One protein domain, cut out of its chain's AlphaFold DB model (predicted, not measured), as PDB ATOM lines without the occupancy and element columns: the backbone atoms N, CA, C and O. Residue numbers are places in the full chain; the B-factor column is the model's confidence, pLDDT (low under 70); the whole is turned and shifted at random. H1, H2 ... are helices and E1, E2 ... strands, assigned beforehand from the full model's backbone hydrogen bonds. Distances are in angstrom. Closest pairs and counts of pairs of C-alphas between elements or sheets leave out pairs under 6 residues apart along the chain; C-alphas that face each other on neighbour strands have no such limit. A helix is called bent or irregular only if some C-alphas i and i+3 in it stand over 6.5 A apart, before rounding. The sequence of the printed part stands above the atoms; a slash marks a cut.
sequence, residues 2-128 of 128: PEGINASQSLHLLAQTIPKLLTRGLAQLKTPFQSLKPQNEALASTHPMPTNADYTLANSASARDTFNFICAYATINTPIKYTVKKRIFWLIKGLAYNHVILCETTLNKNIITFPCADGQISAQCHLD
ATOM      1  N   PRO A   2     -62.371-118.693  30.217       61.69
ATOM      2  CA  PRO A   2     -63.581-119.111  29.516       61.69
ATOM      3  C   PRO A   2     -64.225-117.887  28.853       61.69
ATOM      4  O   PRO A   2     -64.118-116.776  29.381       61.69
ATOM      5  N   GLU A   3     -64.827-118.080  27.684       77.00
ATOM      6  CA  GLU A   3     -65.312-116.967  26.864       77.00
ATOM      7  C   GLU A   3     -66.332-116.094  27.592       77.00
ATOM      8  O   GLU A   3     -67.231-116.594  28.265       77.00
ATOM      9  N   GLY A   4     -66.183-114.776  27.439       81.31
ATOM     10  CA  GLY A   4     -67.154-113.793  27.920       81.31
ATOM     11  C   GLY A   4     -67.263-113.654  29.442       81.31
ATOM     12  O   GLY A   4     -68.113-112.898  29.915       81.31
ATOM     13  N   ILE A   5     -66.422-114.343  30.221       85.88
ATOM     14  CA  ILE A   5     -66.410-114.199  31.679       85.88
ATOM     15  C   ILE A   5     -65.849-112.827  32.061       85.88
ATOM     16  O   ILE A   5     -64.782-112.428  31.601       85.88
ATOM     17  N   ASN A   6     -66.541-112.128  32.959       87.25
ATOM     18  CA  ASN A   6     -66.050-110.876  33.532       87.25
ATOM     19  C   ASN A   6     -65.227-111.084  34.816       87.25
ATOM     20  O   ASN A   6     -65.205-112.171  35.408       87.25
ATOM     21  N   ALA A   7     -64.543-110.032  35.274       85.62
ATOM     22  CA  ALA A   7     -63.725-110.092  36.487       85.62
ATOM     23  C   ALA A   7     -64.515-110.542  37.731       85.62
ATOM     24  O   ALA A   7     -64.017-111.346  38.518       85.62
ATOM     25  N   SER A   8     -65.763-110.087  37.895       87.25
ATOM     26  CA  SER A   8     -66.605-110.449  39.046       87.25
ATOM     27  C   SER A   8     -66.962-111.939  39.053       87.25
ATOM     28  O   SER A   8     -66.832-112.608  40.076       87.25
ATOM     29  N   GLN A   9     -67.336-112.488  37.897       89.25
ATOM     30  CA  GLN A   9     -67.597-113.917  37.727       89.25
ATOM     31  C   GLN A   9     -66.336-114.750  37.984       89.25
ATOM     32  O   GLN A   9     -66.402-115.760  38.683       89.25
ATOM     33  N   SER A  10     -65.180-114.304  37.484       88.00
ATOM     34  CA  SER A  10     -63.892-114.959  37.756       88.00
ATOM     35  C   SER A  10     -63.579-114.977  39.251       88.00
ATOM     36  O   SER A  10     -63.236-116.023  39.800       88.00
ATOM     37  N   LEU A  11     -63.759-113.841  39.930       90.69
ATOM     38  CA  LEU A  11     -63.566-113.724  41.373       90.69
ATOM     39  C   LEU A  11     -64.511-114.652  42.142       90.69
ATOM     40  O   LEU A  11     -64.087-115.319  43.081       90.69
ATOM     41  N   HIS A  12     -65.774-114.742  41.725       91.75
ATOM     42  CA  HIS A  12     -66.745-115.636  42.345       91.75
ATOM     43  C   HIS A  12     -66.343-117.112  42.203       91.75
ATOM     44  O   HIS A  12     -66.355-117.853  43.185       91.75
ATOM     45  N   LEU A  13     -65.918-117.534  41.009       91.06
ATOM     46  CA  LEU A  13     -65.433-118.898  40.764       91.06
ATOM     47  C   LEU A  13     -64.196-119.226  41.612       91.06
ATOM     48  O   LEU A  13     -64.098-120.318  42.184       91.06
ATOM     49  N   LEU A  14     -63.271-118.271  41.743       92.75
ATOM     50  CA  LEU A  14     -62.112-118.402  42.623       92.75
ATOM     51  C   LEU A  14     -62.543-118.532  44.087       92.75
ATOM     52  O   LEU A  14     -62.113-119.465  44.763       92.75
ATOM     53  N   ALA A  15     -63.449-117.674  44.557       94.12
ATOM     54  CA  ALA A  15     -63.961-117.702  45.926       94.12
ATOM     55  C   ALA A  15     -64.655-119.031  46.280       94.12
ATOM     56  O   ALA A  15     -64.564-119.488  47.415       94.12
ATOM     57  N   GLN A  16     -65.295-119.695  45.314       93.94
ATOM     58  CA  GLN A  16     -65.886-121.025  45.507       93.94
ATOM     59  C   GLN A  16     -64.851-122.165  45.515       93.94
ATOM     60  O   GLN A  16     -65.077-123.214  46.128       93.94
ATOM     61  N   THR A  17     -63.732-121.996  44.806       93.75
ATOM     62  CA  THR A  17     -62.746-123.066  44.572       93.75
ATOM     63  C   THR A  17     -61.613-123.046  45.596       93.75
ATOM     64  O   THR A  17     -61.192-124.104  46.071       93.75
ATOM     65  N   ILE A  18     -61.161-121.856  46.000       95.00
ATOM     66  CA  ILE A  18     -60.066-121.658  46.960       95.00
ATOM     67  C   ILE A  18     -60.312-122.389  48.292       95.00
ATOM     68  O   ILE A  18     -59.419-123.122  48.717       95.00
ATOM     69  N   PRO A  19     -61.494-122.315  48.940       95.75
ATOM     70  CA  PRO A  19     -61.720-123.006  50.213       95.75
ATOM     71  C   PRO A  19     -61.572-124.528  50.109       95.75
ATOM     72  O   PRO A  19     -61.046-125.176  51.016       95.75
ATOM     73  N   LYS A  20     -61.990-125.112  48.976       95.00
ATOM     74  CA  LYS A  20     -61.867-126.554  48.711       95.00
ATOM     75  C   LYS A  20     -60.401-126.957  48.563       95.00
ATOM     76  O   LYS A  20     -59.992-127.980  49.112       95.00
ATOM     77  N   LEU A  21     -59.616-126.149  47.847       93.19
ATOM     78  CA  LEU A  21     -58.176-126.353  47.693       93.19
ATOM     79  C   LEU A  21     -57.452-126.240  49.039       93.19
ATOM     80  O   LEU A  21     -56.689-127.135  49.390       93.19
ATOM     81  N   LEU A  22     -57.747-125.193  49.817       93.00
ATOM     82  CA  LEU A  22     -57.163-124.978  51.143       93.00
ATOM     83  C   LEU A  22     -57.474-126.133  52.094       93.00
ATOM     84  O   LEU A  22     -56.572-126.651  52.742       93.00
ATOM     85  N   THR A  23     -58.725-126.594  52.132       92.44
ATOM     86  CA  THR A  23     -59.130-127.723  52.985       92.44
ATOM     87  C   THR A  23     -58.339-128.990  52.653       92.44
ATOM     88  O   THR A  23     -57.845-129.669  53.554       92.44
ATOM     89  N   ARG A  24     -58.168-129.298  51.359       87.94
ATOM     90  CA  ARG A  24     -57.382-130.457  50.906       87.94
ATOM     91  C   ARG A  24     -55.899-130.307  51.238       87.94
ATOM     92  O   ARG A  24     -55.311-131.244  51.769       87.94
ATOM     93  N   GLY A  25     -55.319-129.137  50.971       87.00
ATOM     94  CA  GLY A  25     -53.917-128.853  51.277       87.00
ATOM     95  C   GLY A  25     -53.622-128.970  52.773       87.00
ATOM     96  O   GLY A  25     -52.694-129.665  53.168       87.00
ATOM     97  N   LEU A  26     -54.471-128.386  53.625       88.50
ATOM     98  CA  LEU A  26     -54.335-128.474  55.082       88.50
ATOM     99  C   LEU A  26     -54.453-129.912  55.605       88.50
ATOM    100  O   LEU A  26     -53.757-130.271  56.552       88.50
ATOM    101  N   ALA A  27     -55.308-130.744  55.006       86.19
ATOM    102  CA  ALA A  27     -55.404-132.158  55.365       86.19
ATOM    103  C   ALA A  27     -54.126-132.937  54.996       86.19
ATOM    104  O   ALA A  27     -53.658-133.742  55.796       86.19
ATOM    105  N   GLN A  28     -53.534-132.659  53.830       82.00
ATOM    106  CA  GLN A  28     -52.291-133.292  53.367       82.00
ATOM    107  C   GLN A  28     -51.066-132.896  54.204       82.00
ATOM    108  O   GLN A  28     -50.174-133.714  54.407       82.00
ATOM    109  N   LEU A  29     -51.043-131.677  54.753       80.50
ATOM    110  CA  LEU A  29     -49.977-131.229  55.657       80.50
ATOM    111  C   LEU A  29     -49.935-131.997  56.990       80.50
ATOM    112  O   LEU A  29     -48.906-131.987  57.661       80.50
ATOM    113  N   LYS A  30     -51.031-132.657  57.394       75.12
ATOM    114  CA  LYS A  30     -51.093-133.456  58.634       75.12
ATOM    115  C   LYS A  30     -50.482-134.853  58.490       75.12
ATOM    116  O   LYS A  30     -50.278-135.534  59.490       75.12
ATOM    117  N   THR A  31     -50.215-135.285  57.262       66.88
ATOM    118  CA  THR A  31     -49.545-136.548  56.932       66.88
ATOM    119  C   THR A  31     -48.087-136.289  56.535       66.88
ATOM    120  O   THR A  31     -47.795-135.187  56.069       66.88
ATOM    121  N   PRO A  32     -47.157-137.255  56.695       67.38
ATOM    122  CA  PRO A  32     -45.767-137.083  56.275       67.38
ATOM    123  C   PRO A  32     -45.699-136.579  54.830       67.38
ATOM    124  O   PRO A  32     -46.339-137.137  53.938       67.38
ATOM    125  N   PHE A  33     -44.963-135.488  54.636       65.31
ATOM    126  CA  PHE A  33     -45.032-134.636  53.455       65.31
ATOM    127  C   PHE A  33     -44.691-135.417  52.174       65.31
ATOM    128  O   PHE A  33     -43.525-135.693  51.887       65.31
ATOM    129  N   GLN A  34     -45.700-135.781  51.381       63.06
ATOM    130  CA  GLN A  34     -45.479-136.399  50.076       63.06
ATOM    131  C   GLN A  34     -45.129-135.313  49.052       63.06
ATOM    132  O   GLN A  34     -45.998-134.613  48.549       63.06
ATOM    133  N   SER A  35     -43.832-135.211  48.746       68.81
ATOM    134  CA  SER A  35     -43.262-134.581  47.548       68.81
ATOM    135  C   SER A  35     -43.681-133.127  47.279       68.81
ATOM    136  O   SER A  35     -44.627-132.854  46.538       68.81
ATOM    137  N   LEU A  36     -42.881-132.172  47.763       75.62
ATOM    138  CA  LEU A  36     -42.869-130.819  47.199       75.62
ATOM    139  C   LEU A  36     -42.542-130.898  45.701       75.62
ATOM    140  O   LEU A  36     -41.532-131.481  45.313       75.62
ATOM    141  N   LYS A  37     -43.392-130.307  44.857       83.19
ATOM    142  CA  LYS A  37     -43.117-130.166  43.426       83.19
ATOM    143  C   LYS A  37     -42.538-128.767  43.179       83.19
ATOM    144  O   LYS A  37     -43.268-127.800  43.403       83.19
ATOM    145  N   PRO A  38     -41.269-128.633  42.752       89.44
ATOM    146  CA  PRO A  38     -40.712-127.326  42.420       89.44
ATOM    147  C   PRO A  38     -41.480-126.693  41.253       89.44
ATOM    148  O   PRO A  38     -42.040-127.398  40.404       89.44
ATOM    149  N   GLN A  39     -41.511-125.362  41.219       93.75
ATOM    150  CA  GLN A  39     -42.035-124.626  40.071       93.75
ATOM    151  C   GLN A  39     -41.120-124.847  38.859       93.75
ATOM    152  O   GLN A  39     -39.910-125.019  39.002       93.75
ATOM    153  N   ASN A  40     -41.708-124.896  37.663       95.50
ATOM    154  CA  ASN A  40     -40.950-124.984  36.420       95.50
ATOM    155  C   ASN A  40     -40.787-123.578  35.839       95.50
ATOM    156  O   ASN A  40     -41.709-123.073  35.200       95.50
ATOM    157  N   GLU A  41     -39.615-122.977  36.036       96.75
ATOM    158  CA  GLU A  41     -39.314-121.609  35.586       96.75
ATOM    159  C   GLU A  41     -39.408-121.433  34.066       96.75
ATOM    160  O   GLU A  41     -39.725-120.349  33.591       96.75
ATOM    161  N   ALA A  42     -39.237-122.505  33.282       96.56
ATOM    162  CA  ALA A  42     -39.420-122.441  31.831       96.56
ATOM    163  C   ALA A  42     -40.882-122.171  31.414       96.56
ATOM    164  O   ALA A  42     -41.136-121.836  30.259       96.56
ATOM    165  N   LEU A  43     -41.841-122.344  32.331       95.25
ATOM    166  CA  LEU A  43     -43.269-122.091  32.117       95.25
ATOM    167  C   LEU A  43     -43.790-120.896  32.927       95.25
ATOM    168  O   LEU A  43     -44.983-120.598  32.867       95.25
ATOM    169  N   ALA A  44     -42.937-120.248  33.721       94.19
ATOM    170  CA  ALA A  44     -43.349-119.132  34.554       94.19
ATOM    171  C   ALA A  44     -43.599-117.882  33.697       94.19
ATOM    172  O   ALA A  44     -42.847-117.574  32.774       94.19
ATOM    173  N   SER A  45     -44.657-117.140  34.025       95.62
ATOM    174  CA  SER A  45     -44.928-115.824  33.452       95.62
ATOM    175  C   SER A  45     -45.213-114.814  34.554       95.62
ATOM    176  O   SER A  45     -45.790-115.134  35.595       95.62
ATOM    177  N   THR A  46     -44.806-113.570  34.320       93.69
ATOM    178  CA  THR A  46     -45.042-112.453  35.235       93.69
ATOM    179  C   THR A  46     -45.919-111.414  34.560       93.69
ATOM    180  O   THR A  46     -45.639-111.010  33.432       93.69
ATOM    181  N   HIS A  47     -46.945-110.946  35.267       90.88
ATOM    182  CA  HIS A  47     -47.847-109.901  34.792       90.88
ATOM    183  C   HIS A  47     -47.833-108.741  35.799       90.88
ATOM    184  O   HIS A  47     -48.245-108.946  36.943       90.88
ATOM    185  N   PRO A  48     -47.318-107.552  35.431       93.62
ATOM    186  CA  PRO A  48     -47.313-106.393  36.318       93.62
ATOM    187  C   PRO A  48     -48.724-105.812  36.486       93.62
ATOM    188  O   PRO A  48     -49.661-106.185  35.780       93.62
ATOM    189  N   MET A  49     -48.864-104.867  37.419       90.44
ATOM    190  CA  MET A  49     -50.102-104.104  37.558       90.44
ATOM    191  C   MET A  49     -50.381-103.324  36.260       90.44
ATOM    192  O   MET A  49     -49.474-102.637  35.781       90.44
ATOM    193  N   PRO A  50     -51.600-103.397  35.694       90.31
ATOM    194  CA  PRO A  50     -51.935-102.666  34.481       90.31
ATOM    195  C   PRO A  50     -51.939-101.154  34.719       90.31
ATOM    196  O   PRO A  50     -52.331-100.657  35.777       90.31
ATOM    197  N   THR A  51     -51.538-100.426  33.690       91.00
ATOM    198  CA  THR A  51     -51.569 -98.970  33.574       91.00
ATOM    199  C   THR A  51     -52.738 -98.529  32.694       91.00
ATOM    200  O   THR A  51     -53.367 -99.333  32.009       91.00
ATOM    201  N   ASN A  52     -53.015 -97.225  32.636       87.44
ATOM    202  CA  ASN A  52     -54.061 -96.690  31.755       87.44
ATOM    203  C   ASN A  52     -53.824 -97.004  30.265       87.44
ATOM    204  O   ASN A  52     -54.782 -97.064  29.496       87.44
ATOM    205  N   ALA A  53     -52.569 -97.207  29.850       90.50
ATOM    206  CA  ALA A  53     -52.245 -97.564  28.471       90.50
ATOM    207  C   ALA A  53     -52.750 -98.968  28.104       90.50
ATOM    208  O   ALA A  53     -53.186 -99.176  26.974       90.50
ATOM    209  N   ASP A  54     -52.770 -99.892  29.068       91.75
ATOM    210  CA  ASP A  54     -53.219-101.273  28.867       91.75
ATOM    211  C   ASP A  54     -54.723-101.355  28.565       91.75
ATOM    212  O   ASP A  54     -55.168-102.290  27.911       91.75
ATOM    213  N   TYR A  55     -55.509-100.344  28.953       93.25
ATOM    214  CA  TYR A  55     -56.944-100.238  28.652       93.25
ATOM    215  C   TYR A  55     -57.233 -99.559  27.303       93.25
ATOM    216  O   TYR A  55     -58.316 -99.014  27.098       93.25
ATOM    217  N   THR A  56     -56.282 -99.573  26.367       93.88
ATOM    218  CA  THR A  56     -56.482 -99.091  24.993       93.88
ATOM    219  C   THR A  56     -56.454-100.263  24.021       93.88
ATOM    220  O   THR A  56     -55.513-101.051  24.019       93.88
ATOM    221  N   LEU A  57     -57.470-100.373  23.163       92.88
ATOM    222  CA  LEU A  57     -57.508-101.427  22.153       92.88
ATOM    223  C   LEU A  57     -56.476-101.195  21.053       92.88
ATOM    224  O   LEU A  57     -56.401-100.116  20.460       92.88
ATOM    225  N   ALA A  58     -55.758-102.265  20.723       83.56
ATOM    226  CA  ALA A  58     -54.993-102.377  19.494       83.56
ATOM    227  C   ALA A  58     -55.863-102.996  18.391       83.56
ATOM    228  O   ALA A  58     -56.520-104.014  18.601       83.56
ATOM    229  N   ASN A  59     -55.812-102.430  17.184       73.56
ATOM    230  CA  ASN A  59     -56.580-102.934  16.034       73.56
ATOM    231  C   ASN A  59     -56.047-104.270  15.476       73.56
ATOM    232  O   ASN A  59     -56.643-104.832  14.564       73.56
ATOM    233  N   SER A  60     -54.920-104.766  15.994       87.56
ATOM    234  CA  SER A  60     -54.273-106.012  15.567       87.56
ATOM    235  C   SER A  60     -54.762-107.257  16.311       87.56
ATOM    236  O   SER A  60     -54.382-108.363  15.932       87.56
ATOM    237  N   ALA A  61     -55.561-107.104  17.369       91.38
ATOM    238  CA  ALA A  61     -56.082-108.236  18.127       91.38
ATOM    239  C   ALA A  61     -57.234-108.934  17.390       91.38
ATOM    240  O   ALA A  61     -57.952-108.321  16.592       91.38
ATOM    241  N   SER A  62     -57.421-110.219  17.696       93.50
ATOM    242  CA  SER A  62     -58.548-110.989  17.181       93.50
ATOM    243  C   SER A  62     -59.881-110.450  17.715       93.50
ATOM    244  O   SER A  62     -59.928-109.830  18.787       93.50
ATOM    245  N   ALA A  63     -60.990-110.686  17.009       94.19
ATOM    246  CA  ALA A  63     -62.320-110.295  17.494       94.19
ATOM    247  C   ALA A  63     -62.650-110.978  18.832       94.19
ATOM    248  O   ALA A  63     -63.214-110.363  19.737       94.19
ATOM    249  N   ARG A  64     -62.224-112.238  18.975       93.56
ATOM    250  CA  ARG A  64     -62.402-113.046  20.184       93.56
ATOM    251  C   ARG A  64     -61.587-112.515  21.360       93.56
ATOM    252  O   ARG A  64     -62.129-112.375  22.456       93.56
ATOM    253  N   ASP A  65     -60.310-112.205  21.156       93.12
ATOM    254  CA  ASP A  65     -59.451-111.682  22.225       93.12
ATOM    255  C   ASP A  65     -59.896-110.287  22.641       93.12
ATOM    256  O   ASP A  65     -59.988-110.002  23.834       93.12
ATOM    257  N   THR A  66     -60.273-109.452  21.671       94.50
ATOM    258  CA  THR A  66     -60.851-108.128  21.925       94.50
ATOM    259  C   THR A  66     -62.125-108.242  22.760       94.50
ATOM    260  O   THR A  66     -62.294-107.525  23.746       94.50
ATOM    261  N   PHE A  67     -63.012-109.176  22.414       95.12
ATOM    262  CA  PHE A  67     -64.236-109.426  23.167       95.12
ATOM    263  C   PHE A  67     -63.950-109.884  24.595       95.12
ATOM    264  O   PHE A  67     -64.473-109.297  25.542       95.12
ATOM    265  N   ASN A  68     -63.080-110.879  24.764       93.44
ATOM    266  CA  ASN A  68     -62.708-111.382  26.084       93.44
ATOM    267  C   ASN A  68     -62.030-110.306  26.938       93.44
ATOM    268  O   ASN A  68     -62.305-110.221  28.133       93.44
ATOM    269  N   PHE A  69     -61.196-109.461  26.334       93.44
ATOM    270  CA  PHE A  69     -60.563-108.336  27.010       93.44
ATOM    271  C   PHE A  69     -61.605-107.333  27.521       93.44
ATOM    272  O   PHE A  69     -61.587-106.957  28.693       93.44
ATOM    273  N   ILE A  70     -62.583-106.968  26.687       94.50
ATOM    274  CA  ILE A  70     -63.661-106.066  27.105       94.50
ATOM    275  C   ILE A  70     -64.527-106.706  28.187       94.50
ATOM    276  O   ILE A  70     -64.832-106.048  29.177       94.50
ATOM    277  N   CYS A  71     -64.902-107.977  28.054       93.50
ATOM    278  CA  CYS A  71     -65.665-108.675  29.087       93.50
ATOM    279  C   CYS A  71     -64.916-108.730  30.421       93.50
ATOM    280  O   CYS A  71     -65.529-108.522  31.467       93.50
ATOM    281  N   ALA A  72     -63.609-108.985  30.391       90.88
ATOM    282  CA  ALA A  72     -62.794-109.091  31.591       90.88
ATOM    283  C   ALA A  72     -62.659-107.750  32.325       90.88
ATOM    284  O   ALA A  72     -62.763-107.735  33.553       90.88
ATOM    285  N   TYR A  73     -62.458-106.649  31.595       91.00
ATOM    286  CA  TYR A  73     -61.958-105.402  32.180       91.00
ATOM    287  C   TYR A  73     -62.880-104.187  32.055       91.00
ATOM    288  O   TYR A  73     -62.793-103.288  32.891       91.00
ATOM    289  N   ALA A  74     -63.754-104.126  31.049       92.00
ATOM    290  CA  ALA A  74     -64.557-102.931  30.817       92.00
ATOM    291  C   ALA A  74     -65.652-102.777  31.876       92.00
ATOM    292  O   ALA A  74     -66.471-103.672  32.096       92.00
ATOM    293  N   THR A  75     -65.698-101.602  32.496       88.44
ATOM    294  CA  THR A  75     -66.807-101.169  33.351       88.44
ATOM    295  C   THR A  75     -67.081 -99.688  33.127       88.44
ATOM    296  O   THR A  75     -66.299 -98.998  32.477       88.44
ATOM    297  N   ILE A  76     -68.159 -99.160  33.712       85.44
ATOM    298  CA  ILE A  76     -68.433 -97.717  33.665       85.44
ATOM    299  C   ILE A  76     -67.328 -96.876  34.331       85.44
ATOM    300  O   ILE A  76     -67.083 -95.753  33.913       85.44
ATOM    301  N   ASN A  77     -66.628 -97.432  35.325       88.56
ATOM    302  CA  ASN A  77     -65.541 -96.756  36.042       88.56
ATOM    303  C   ASN A  77     -64.158 -97.062  35.445       88.56
ATOM    304  O   ASN A  77     -63.151 -96.501  35.870       88.56
ATOM    305  N   THR A  78     -64.087 -97.995  34.499       89.94
ATOM    306  CA  THR A  78     -62.849 -98.415  33.836       89.94
ATOM    307  C   THR A  78     -63.173 -98.706  32.372       89.94
ATOM    308  O   THR A  78     -63.223 -99.872  31.967       89.94
ATOM    309  N   PRO A  79     -63.503 -97.667  31.584       93.31
ATOM    310  CA  PRO A  79     -63.817 -97.852  30.182       93.31
ATOM    311  C   PRO A  79     -62.552 -98.180  29.390       93.31
ATOM    312  O   PRO A  79     -61.466 -97.668  29.662       93.31
ATOM    313  N   ILE A  80     -62.711 -99.002  28.359       95.81
ATOM    314  CA  ILE A  80     -61.638 -99.325  27.422       95.81
ATOM    315  C   ILE A  80     -61.679 -98.337  26.262       95.81
ATOM    316  O   ILE A  80     -62.721 -98.120  25.643       95.81
ATOM    317  N   LYS A  81     -60.531 -97.756  25.934       95.56
ATOM    318  CA  LYS A  81     -60.393 -96.792  24.848       95.56
ATOM    319  C   LYS A  81     -60.319 -97.499  23.498       95.56
ATOM    320  O   LYS A  81     -59.384 -98.253  23.237       95.56
ATOM    321  N   TYR A  82     -61.236 -97.171  22.597       94.56
ATOM    322  CA  TYR A  82     -61.149 -97.515  21.178       94.56
ATOM    323  C   TYR A  82     -61.045 -96.241  20.340       94.56
ATOM    324  O   TYR A  82     -61.781 -95.284  20.566       94.56
ATOM    325  N   THR A  83     -60.107 -96.192  19.391       92.62
ATOM    326  CA  THR A  83     -59.895 -95.012  18.539       92.62
ATOM    327  C   THR A  83     -59.982 -95.382  17.066       92.62
ATOM    328  O   THR A  83     -59.242 -96.234  16.584       92.62
ATOM    329  N   VAL A  84     -60.840 -94.683  16.323       90.44
ATOM    330  CA  VAL A  84     -61.030 -94.888  14.882       90.44
ATOM    331  C   VAL A  84     -61.300 -93.559  14.194       90.44
ATOM    332  O   VAL A  84     -62.074 -92.742  14.686       90.44
ATOM    333  N   LYS A  85     -60.641 -93.306  13.056       89.06
ATOM    334  CA  LYS A  85     -60.800 -92.060  12.275       89.06
ATOM    335  C   LYS A  85     -60.713 -90.788  13.164       89.06
ATOM    336  O   LYS A  85     -61.490 -89.855  12.992       89.06
ATOM    337  N   LYS A  86     -59.769 -90.765  14.124       88.75
ATOM    338  CA  LYS A  86     -59.546 -89.698  15.136       88.75
ATOM    339  C   LYS A  86     -60.679 -89.480  16.155       88.75
ATOM    340  O   LYS A  86     -60.633 -88.511  16.906       88.75
ATOM    341  N   ARG A  87     -61.675 -90.364  16.209       90.44
ATOM    342  CA  ARG A  87     -62.728 -90.363  17.231       90.44
ATOM    343  C   ARG A  87     -62.432 -91.408  18.291       90.44
ATOM    344  O   ARG A  87     -61.942 -92.488  17.959       90.44
ATOM    345  N   ILE A  88     -62.736 -91.072  19.538       92.94
ATOM    346  CA  ILE A  88     -62.576 -91.956  20.689       92.94
ATOM    347  C   ILE A  88     -63.954 -92.484  21.083       92.94
ATOM    348  O   ILE A  88     -64.925 -91.733  21.119       92.94
ATOM    349  N   PHE A  89     -64.015 -93.778  21.369       94.12
ATOM    350  CA  PHE A  89     -65.169 -94.458  21.930       94.12
ATOM    351  C   PHE A  89     -64.736 -95.151  23.215       94.12
ATOM    352  O   PHE A  89     -63.772 -95.921  23.215       94.12
ATOM    353  N   TRP A  90     -65.460 -94.887  24.297       95.56
ATOM    354  CA  TRP A  90     -65.208 -95.483  25.601       95.56
ATOM    355  C   TRP A  90     -66.103 -96.703  25.775       95.56
ATOM    356  O   TRP A  90     -67.314 -96.589  25.965       95.56
ATOM    357  N   LEU A  91     -65.513 -97.887  25.625       96.00
ATOM    358  CA  LEU A  91     -66.213 -99.163  25.678       96.00
ATOM    359  C   LEU A  91     -66.417 -99.581  27.134       96.00
ATOM    360  O   LEU A  91     -65.462 -99.650  27.903       96.00
ATOM    361  N   ILE A  92     -67.652 -99.912  27.494       95.25
ATOM    362  CA  ILE A  92     -68.033-100.261  28.872       95.25
ATOM    363  C   ILE A  92     -68.540-101.695  29.011       95.25
ATOM    364  O   ILE A  92     -68.679-102.179  30.132       95.25
ATOM    365  N   LYS A  93     -68.844-102.375  27.896       94.69
ATOM    366  CA  LYS A  93     -69.306-103.770  27.901       94.69
ATOM    367  C   LYS A  93     -69.158-104.433  26.531       94.69
ATOM    368  O   LYS A  93     -69.576-103.865  25.526       94.69
ATOM    369  N   GLY A  94     -68.645-105.662  26.496       94.19
ATOM    370  CA  GLY A  94     -68.655-106.514  25.304       94.19
ATOM    371  C   GLY A  94     -70.020-107.180  25.151       94.19
ATOM    372  O   GLY A  94     -70.563-107.685  26.134       94.19
ATOM    373  N   LEU A  95     -70.602-107.150  23.950       94.81
ATOM    374  CA  LEU A  95     -71.936-107.713  23.700       94.81
ATOM    375  C   LEU A  95     -71.864-109.010  22.901       94.81
ATOM    376  O   LEU A  95     -72.463-110.002  23.301       94.81
ATOM    377  N   ALA A  96     -71.131-108.998  21.790       94.19
ATOM    378  CA  ALA A  96     -70.955-110.157  20.923       94.19
ATOM    379  C   ALA A  96     -69.717-109.987  20.039       94.19
ATOM    380  O   ALA A  96     -69.272-108.860  19.805       94.19
ATOM    381  N   TYR A  97     -69.215-111.095  19.502       94.00
ATOM    382  CA  TYR A  97     -68.230-111.101  18.427       94.00
ATOM    383  C   TYR A  97     -68.627-112.109  17.345       94.00
ATOM    384  O   TYR A  97     -69.327-113.082  17.617       94.00
ATOM    385  N   ASN A  98     -68.164-111.863  16.124       91.88
ATOM    386  CA  ASN A  98     -68.325-112.721  14.959       91.88
ATOM    387  C   ASN A  98     -66.953-112.986  14.339       91.88
ATOM    388  O   ASN A  98     -66.096-112.106  14.339       91.88
ATOM    389  N   HIS A  99     -66.775-114.155  13.726       90.00
ATOM    390  CA  HIS A  99     -65.551-114.509  12.989       90.00
ATOM    391  C   HIS A  99     -65.465-113.885  11.587       90.00
ATOM    392  O   HIS A  99     -64.488-114.086  10.873       90.00
ATOM    393  N   VAL A 100     -66.498-113.152  11.166       89.38
ATOM    394  CA  VAL A 100     -66.586-112.534   9.841       89.38
ATOM    395  C   VAL A 100     -66.798-111.037  10.004       89.38
ATOM    396  O   VAL A 100     -67.557-110.595  10.868       89.38
ATOM    397  N   ILE A 101     -66.131-110.256   9.156       90.38
ATOM    398  CA  ILE A 101     -66.340-108.813   9.060       90.38
ATOM    399  C   ILE A 101     -67.572-108.570   8.194       90.38
ATOM    400  O   ILE A 101     -67.562-108.861   7.001       90.38
ATOM    401  N   LEU A 102     -68.630-108.032   8.796       85.44
ATOM    402  CA  LEU A 102     -69.885-107.761   8.092       85.44
ATOM    403  C   LEU A 102     -69.997-106.303   7.633       85.44
ATOM    404  O   LEU A 102     -70.722-106.009   6.687       85.44
ATOM    405  N   CYS A 103     -69.298-105.380   8.297       83.62
ATOM    406  CA  CYS A 103     -69.335-103.960   7.962       83.62
ATOM    407  C   CYS A 103     -68.111-103.190   8.479       83.62
ATOM    408  O   CYS A 103     -67.351-103.665   9.328       83.62
ATOM    409  N   GLU A 104     -67.946-101.963   7.975       89.38
ATOM    410  CA  GLU A 104     -67.067-100.972   8.597       89.38
ATOM    411  C   GLU A 104     -67.545-100.597  10.012       89.38
ATOM    412  O   GLU A 104     -68.600-101.025  10.481       89.38
ATOM    413  N   THR A 105     -66.766 -99.761  10.707       92.00
ATOM    414  CA  THR A 105     -67.188 -99.255  12.014       92.00
ATOM    415  C   THR A 105     -68.510 -98.491  11.912       92.00
ATOM    416  O   THR A 105     -68.599 -97.485  11.208       92.00
ATOM    417  N   THR A 106     -69.514 -98.941  12.661       94.06
ATOM    418  CA  THR A 106     -70.847 -98.336  12.729       94.06
ATOM    419  C   THR A 106     -71.247 -98.080  14.178       94.06
ATOM    420  O   THR A 106     -70.900 -98.845  15.077       94.06
ATOM    421  N   LEU A 107     -71.977 -96.988  14.407       94.12
ATOM    422  CA  LEU A 107     -72.543 -96.639  15.706       94.12
ATOM    423  C   LEU A 107     -74.067 -96.629  15.586       94.12
ATOM    424  O   LEU A 107     -74.620 -95.875  14.787       94.12
ATOM    425  N   ASN A 108     -74.738 -97.438  16.400       93.38
ATOM    426  CA  ASN A 108     -76.187 -97.422  16.543       93.38
ATOM    427  C   ASN A 108     -76.533 -97.200  18.017       93.38
ATOM    428  O   ASN A 108     -76.287 -98.065  18.858       93.38
ATOM    429  N   LYS A 109     -77.091 -96.025  18.332       92.38
ATOM    430  CA  LYS A 109     -77.305 -95.554  19.709       92.38
ATOM    431  C   LYS A 109     -75.987 -95.574  20.497       92.38
ATOM    432  O   LYS A 109     -75.070 -94.832  20.170       92.38
ATOM    433  N   ASN A 110     -75.897 -96.424  21.514       94.38
ATOM    434  CA  ASN A 110     -74.732 -96.617  22.371       94.38
ATOM    435  C   ASN A 110     -74.009 -97.942  22.083       94.38
ATOM    436  O   ASN A 110     -73.265 -98.425  22.931       94.38
ATOM    437  N   ILE A 111     -74.261 -98.562  20.929       96.75
ATOM    438  CA  ILE A 111     -73.596 -99.791  20.503       96.75
ATOM    439  C   ILE A 111     -72.715 -99.462  19.310       96.75
ATOM    440  O   ILE A 111     -73.206 -99.066  18.249       96.75
ATOM    441  N   ILE A 112     -71.413 -99.652  19.484       95.75
ATOM    442  CA  ILE A 112     -70.445 -99.584  18.401       95.75
ATOM    443  C   ILE A 112     -70.138-100.991  17.911       95.75
ATOM    444  O   ILE A 112     -69.898-101.902  18.702       95.75
ATOM    445  N   THR A 113     -70.149-101.162  16.596       96.44
ATOM    446  CA  THR A 113     -69.712-102.387  15.936       96.44
ATOM    447  C   THR A 113     -68.503-102.064  15.079       96.44
ATOM    448  O   THR A 113     -68.567-101.125  14.287       96.44
ATOM    449  N   PHE A 114     -67.397-102.786  15.248       94.62
ATOM    450  CA  PHE A 114     -66.142-102.480  14.562       94.62
ATOM    451  C   PHE A 114     -65.335-103.736  14.200       94.62
ATOM    452  O   PHE A 114     -65.410-104.739  14.915       94.62
ATOM    453  N   PRO A 115     -64.597-103.707  13.072       94.75
ATOM    454  CA  PRO A 115     -63.752-104.819  12.658       94.75
ATOM    455  C   PRO A 115     -62.500-104.937  13.540       94.75
ATOM    456  O   PRO A 115     -61.927-103.934  13.968       94.75
ATOM    457  N   CYS A 116     -62.073-106.175  13.751       93.06
ATOM    458  CA  CYS A 116     -60.806-106.572  14.363       93.06
ATOM    459  C   CYS A 116     -59.921-107.250  13.299       93.06
ATOM    460  O   CYS A 116     -60.268-107.252  12.115       93.06
ATOM    461  N   ALA A 117     -58.792-107.844  13.700       92.31
ATOM    462  CA  ALA A 117     -57.913-108.545  12.762       92.31
ATOM    463  C   ALA A 117     -58.596-109.741  12.065       92.31
ATOM    464  O   ALA A 117     -58.366-109.971  10.881       92.31
ATOM    465  N   ASP A 118     -59.451-110.479  12.779       91.19
ATOM    466  CA  ASP A 118     -60.105-111.708  12.303       91.19
ATOM    467  C   ASP A 118     -61.592-111.781  12.708       91.19
ATOM    468  O   ASP A 118     -62.081-112.732  13.320       91.19
ATOM    469  N   GLY A 119     -62.341-110.739  12.360       93.44
ATOM    470  CA  GLY A 119     -63.778-110.707  12.584       93.44
ATOM    471  C   GLY A 119     -64.251-109.353  13.063       93.44
ATOM    472  O   GLY A 119     -63.657-108.319  12.762       93.44
ATOM    473  N   GLN A 120     -65.347-109.352  13.803       94.81
ATOM    474  CA  GLN A 120     -66.027-108.133  14.199       94.81
ATOM    475  C   GLN A 120     -66.576-108.250  15.609       94.81
ATOM    476  O   GLN A 120     -67.007-109.320  16.031       94.81
ATOM    477  N   ILE A 121     -66.599-107.132  16.321       95.25
ATOM    478  CA  ILE A 121     -67.138-107.047  17.670       95.25
ATOM    479  C   ILE A 121     -68.220-105.978  17.753       95.25
ATOM    480  O   ILE A 121     -68.115-104.924  17.126       95.25
ATOM    481  N   SER A 122     -69.234-106.244  18.574       95.94
ATOM    482  CA  SER A 122     -70.190-105.253  19.051       95.94
ATOM    483  C   SER A 122     -69.975-105.009  20.541       95.94
ATOM    484  O   SER A 122     -69.969-105.939  21.354       95.94
ATOM    485  N   ALA A 123     -69.827-103.743  20.912       96.38
ATOM    486  CA  ALA A 123     -69.617-103.312  22.283       96.38
ATOM    487  C   ALA A 123     -70.535-102.139  22.624       96.38
ATOM    488  O   ALA A 123     -70.831-101.288  21.784       96.38
ATOM    489  N   GLN A 124     -70.976-102.085  23.874       96.69
ATOM    490  CA  GLN A 124     -71.628-100.906  24.416       96.69
ATOM    491  C   GLN A 124     -70.564 -99.848  24.711       96.69
ATOM    492  O   GLN A 124     -69.551-100.144  25.351       96.69
ATOM    493  N   CYS A 125     -70.807 -98.620  24.275       95.69
ATOM    494  CA  CYS A 125     -69.926 -97.482  24.482       95.69
ATOM    495  C   CYS A 125     -70.694 -96.251  24.964       95.69
ATOM    496  O   CYS A 125     -71.892 -96.116  24.706       95.69
ATOM    497  N   HIS A 126     -69.992 -95.319  25.599       89.69
ATOM    498  CA  HIS A 126     -70.445 -93.935  25.699       89.69
ATOM    499  C   HIS A 126     -69.530 -93.026  24.875       89.69
ATOM    500  O   HIS A 126     -68.380 -93.363  24.576       89.69
ATOM    501  N   LEU A 127     -70.099 -91.902  24.456       78.00
ATOM    502  CA  LEU A 127     -69.373 -90.795  23.855       78.00
ATOM    503  C   LEU A 127     -69.109 -89.772  24.958       78.00
ATOM    504  O   LEU A 127     -69.937 -89.644  25.863       78.00
ATOM    505  N   ASP A 128     -67.968 -89.099  24.878       63.88
ATOM    506  CA  ASP A 128     -67.756 -87.847  25.610       63.88
ATOM    507  C   ASP A 128     -68.517 -86.702  24.928       63.88
ATOM    508  O   ASP A 128     -68.601 -86.715  23.672       63.88
TER     509      ASP A 128
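What this domain is: This is residues 2 to 128 of the 128 residues of an uncharacterized protein of Methylococcaceae bacterium (UniProt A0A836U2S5). A compact body, made of a strongly twisted sheet of five strands with the helix H3 packed along it, has a long arm that goes out and folds back. Residues 11 to 51 stick out: most of the bent helix H1 leads away, and unnamed residues 29 to 51 return to the short helix H2, which grazes the sheet. The printed part has 127 residues, with H1, H2, H3 and then E1 to E5 along the chain, class mixed, helices and strands; the sheet's order is E1, E2, E5, E4, E3, all antiparallel. The whole is loose, with a radius of gyration of the C-alphas of 19.9 A, and spans 64 by 29 by 28 A.

How they stand to each other: H1, residues 7 to 28, was assigned as one helix by its hydrogen bonds but is bent, C-alphas 16 and 19 being 6.6 A apart. Its arms H1a, residues 7 to 16, and H1b, residues 19 to 28, stand at a steep tilt of 38 degrees, only just past shallow. H1a and H3, residues 63 to 73, only just touch, with 3 pairs of C-alphas within 8 A and only at their ends; the closest are those of Ala 7 and Ala 72, 5.1 A. H2, residues 52 to 55, only grazes the sheet; its closest C-alphas to E1, residues 80 to 84, are those of Tyr 55 and Ile 80, 4.9 A. E1 and E2, residues 87 to 98, form a hairpin, with N 82 and O 89 at 2.9 A. E2 bends by 97 degrees at residue 93. E3, residues 106 to 108, E4, residues 111 to 116, and E5, residues 119 to 126, make a meander, each strand the antiparallel neighbour of the one before; with E2, the antiparallel neighbour of E5, they make a Greek key. N 106 and O 113 are 2.9 A apart, N 114 and O 121 2.9 A, and N 98 and O 120 2.8 A, within hydrogen-bond range. H3 has a height over the sheet of 7.8 A and runs along the strands, at 10 degrees to E5 on the local plane. The closest C-alphas of H3 and E2 are those of Cys 71 and Gly 94, 5.3 A. In H1a, H1b and H3 every O i to N i+4 pair is within hydrogen-bond range; H2 is too short for one.

Where its parts are: H1a begins at C-alpha 7 (-63.725, -110.092, 36.487), and H1b ends at C-alpha 28 (-52.291, -133.292, 53.367); each arm is 14.3 A long. H3 is 15.5 A, E2 23.2 A, E4 15.7 A and E5 22.3 A long. E5 ends at C-alpha 126 (-70.445, -93.935, 25.699).

The domain as a whole: The C-alphas farthest apart, those of Pro 32 and Lys 85, are 64.7 A apart. The printed part has no cut, and the link from H1 to H2, 23 residues, is long. Residue 2, residues 31 to 35 and residue 128 have a pLDDT under 70.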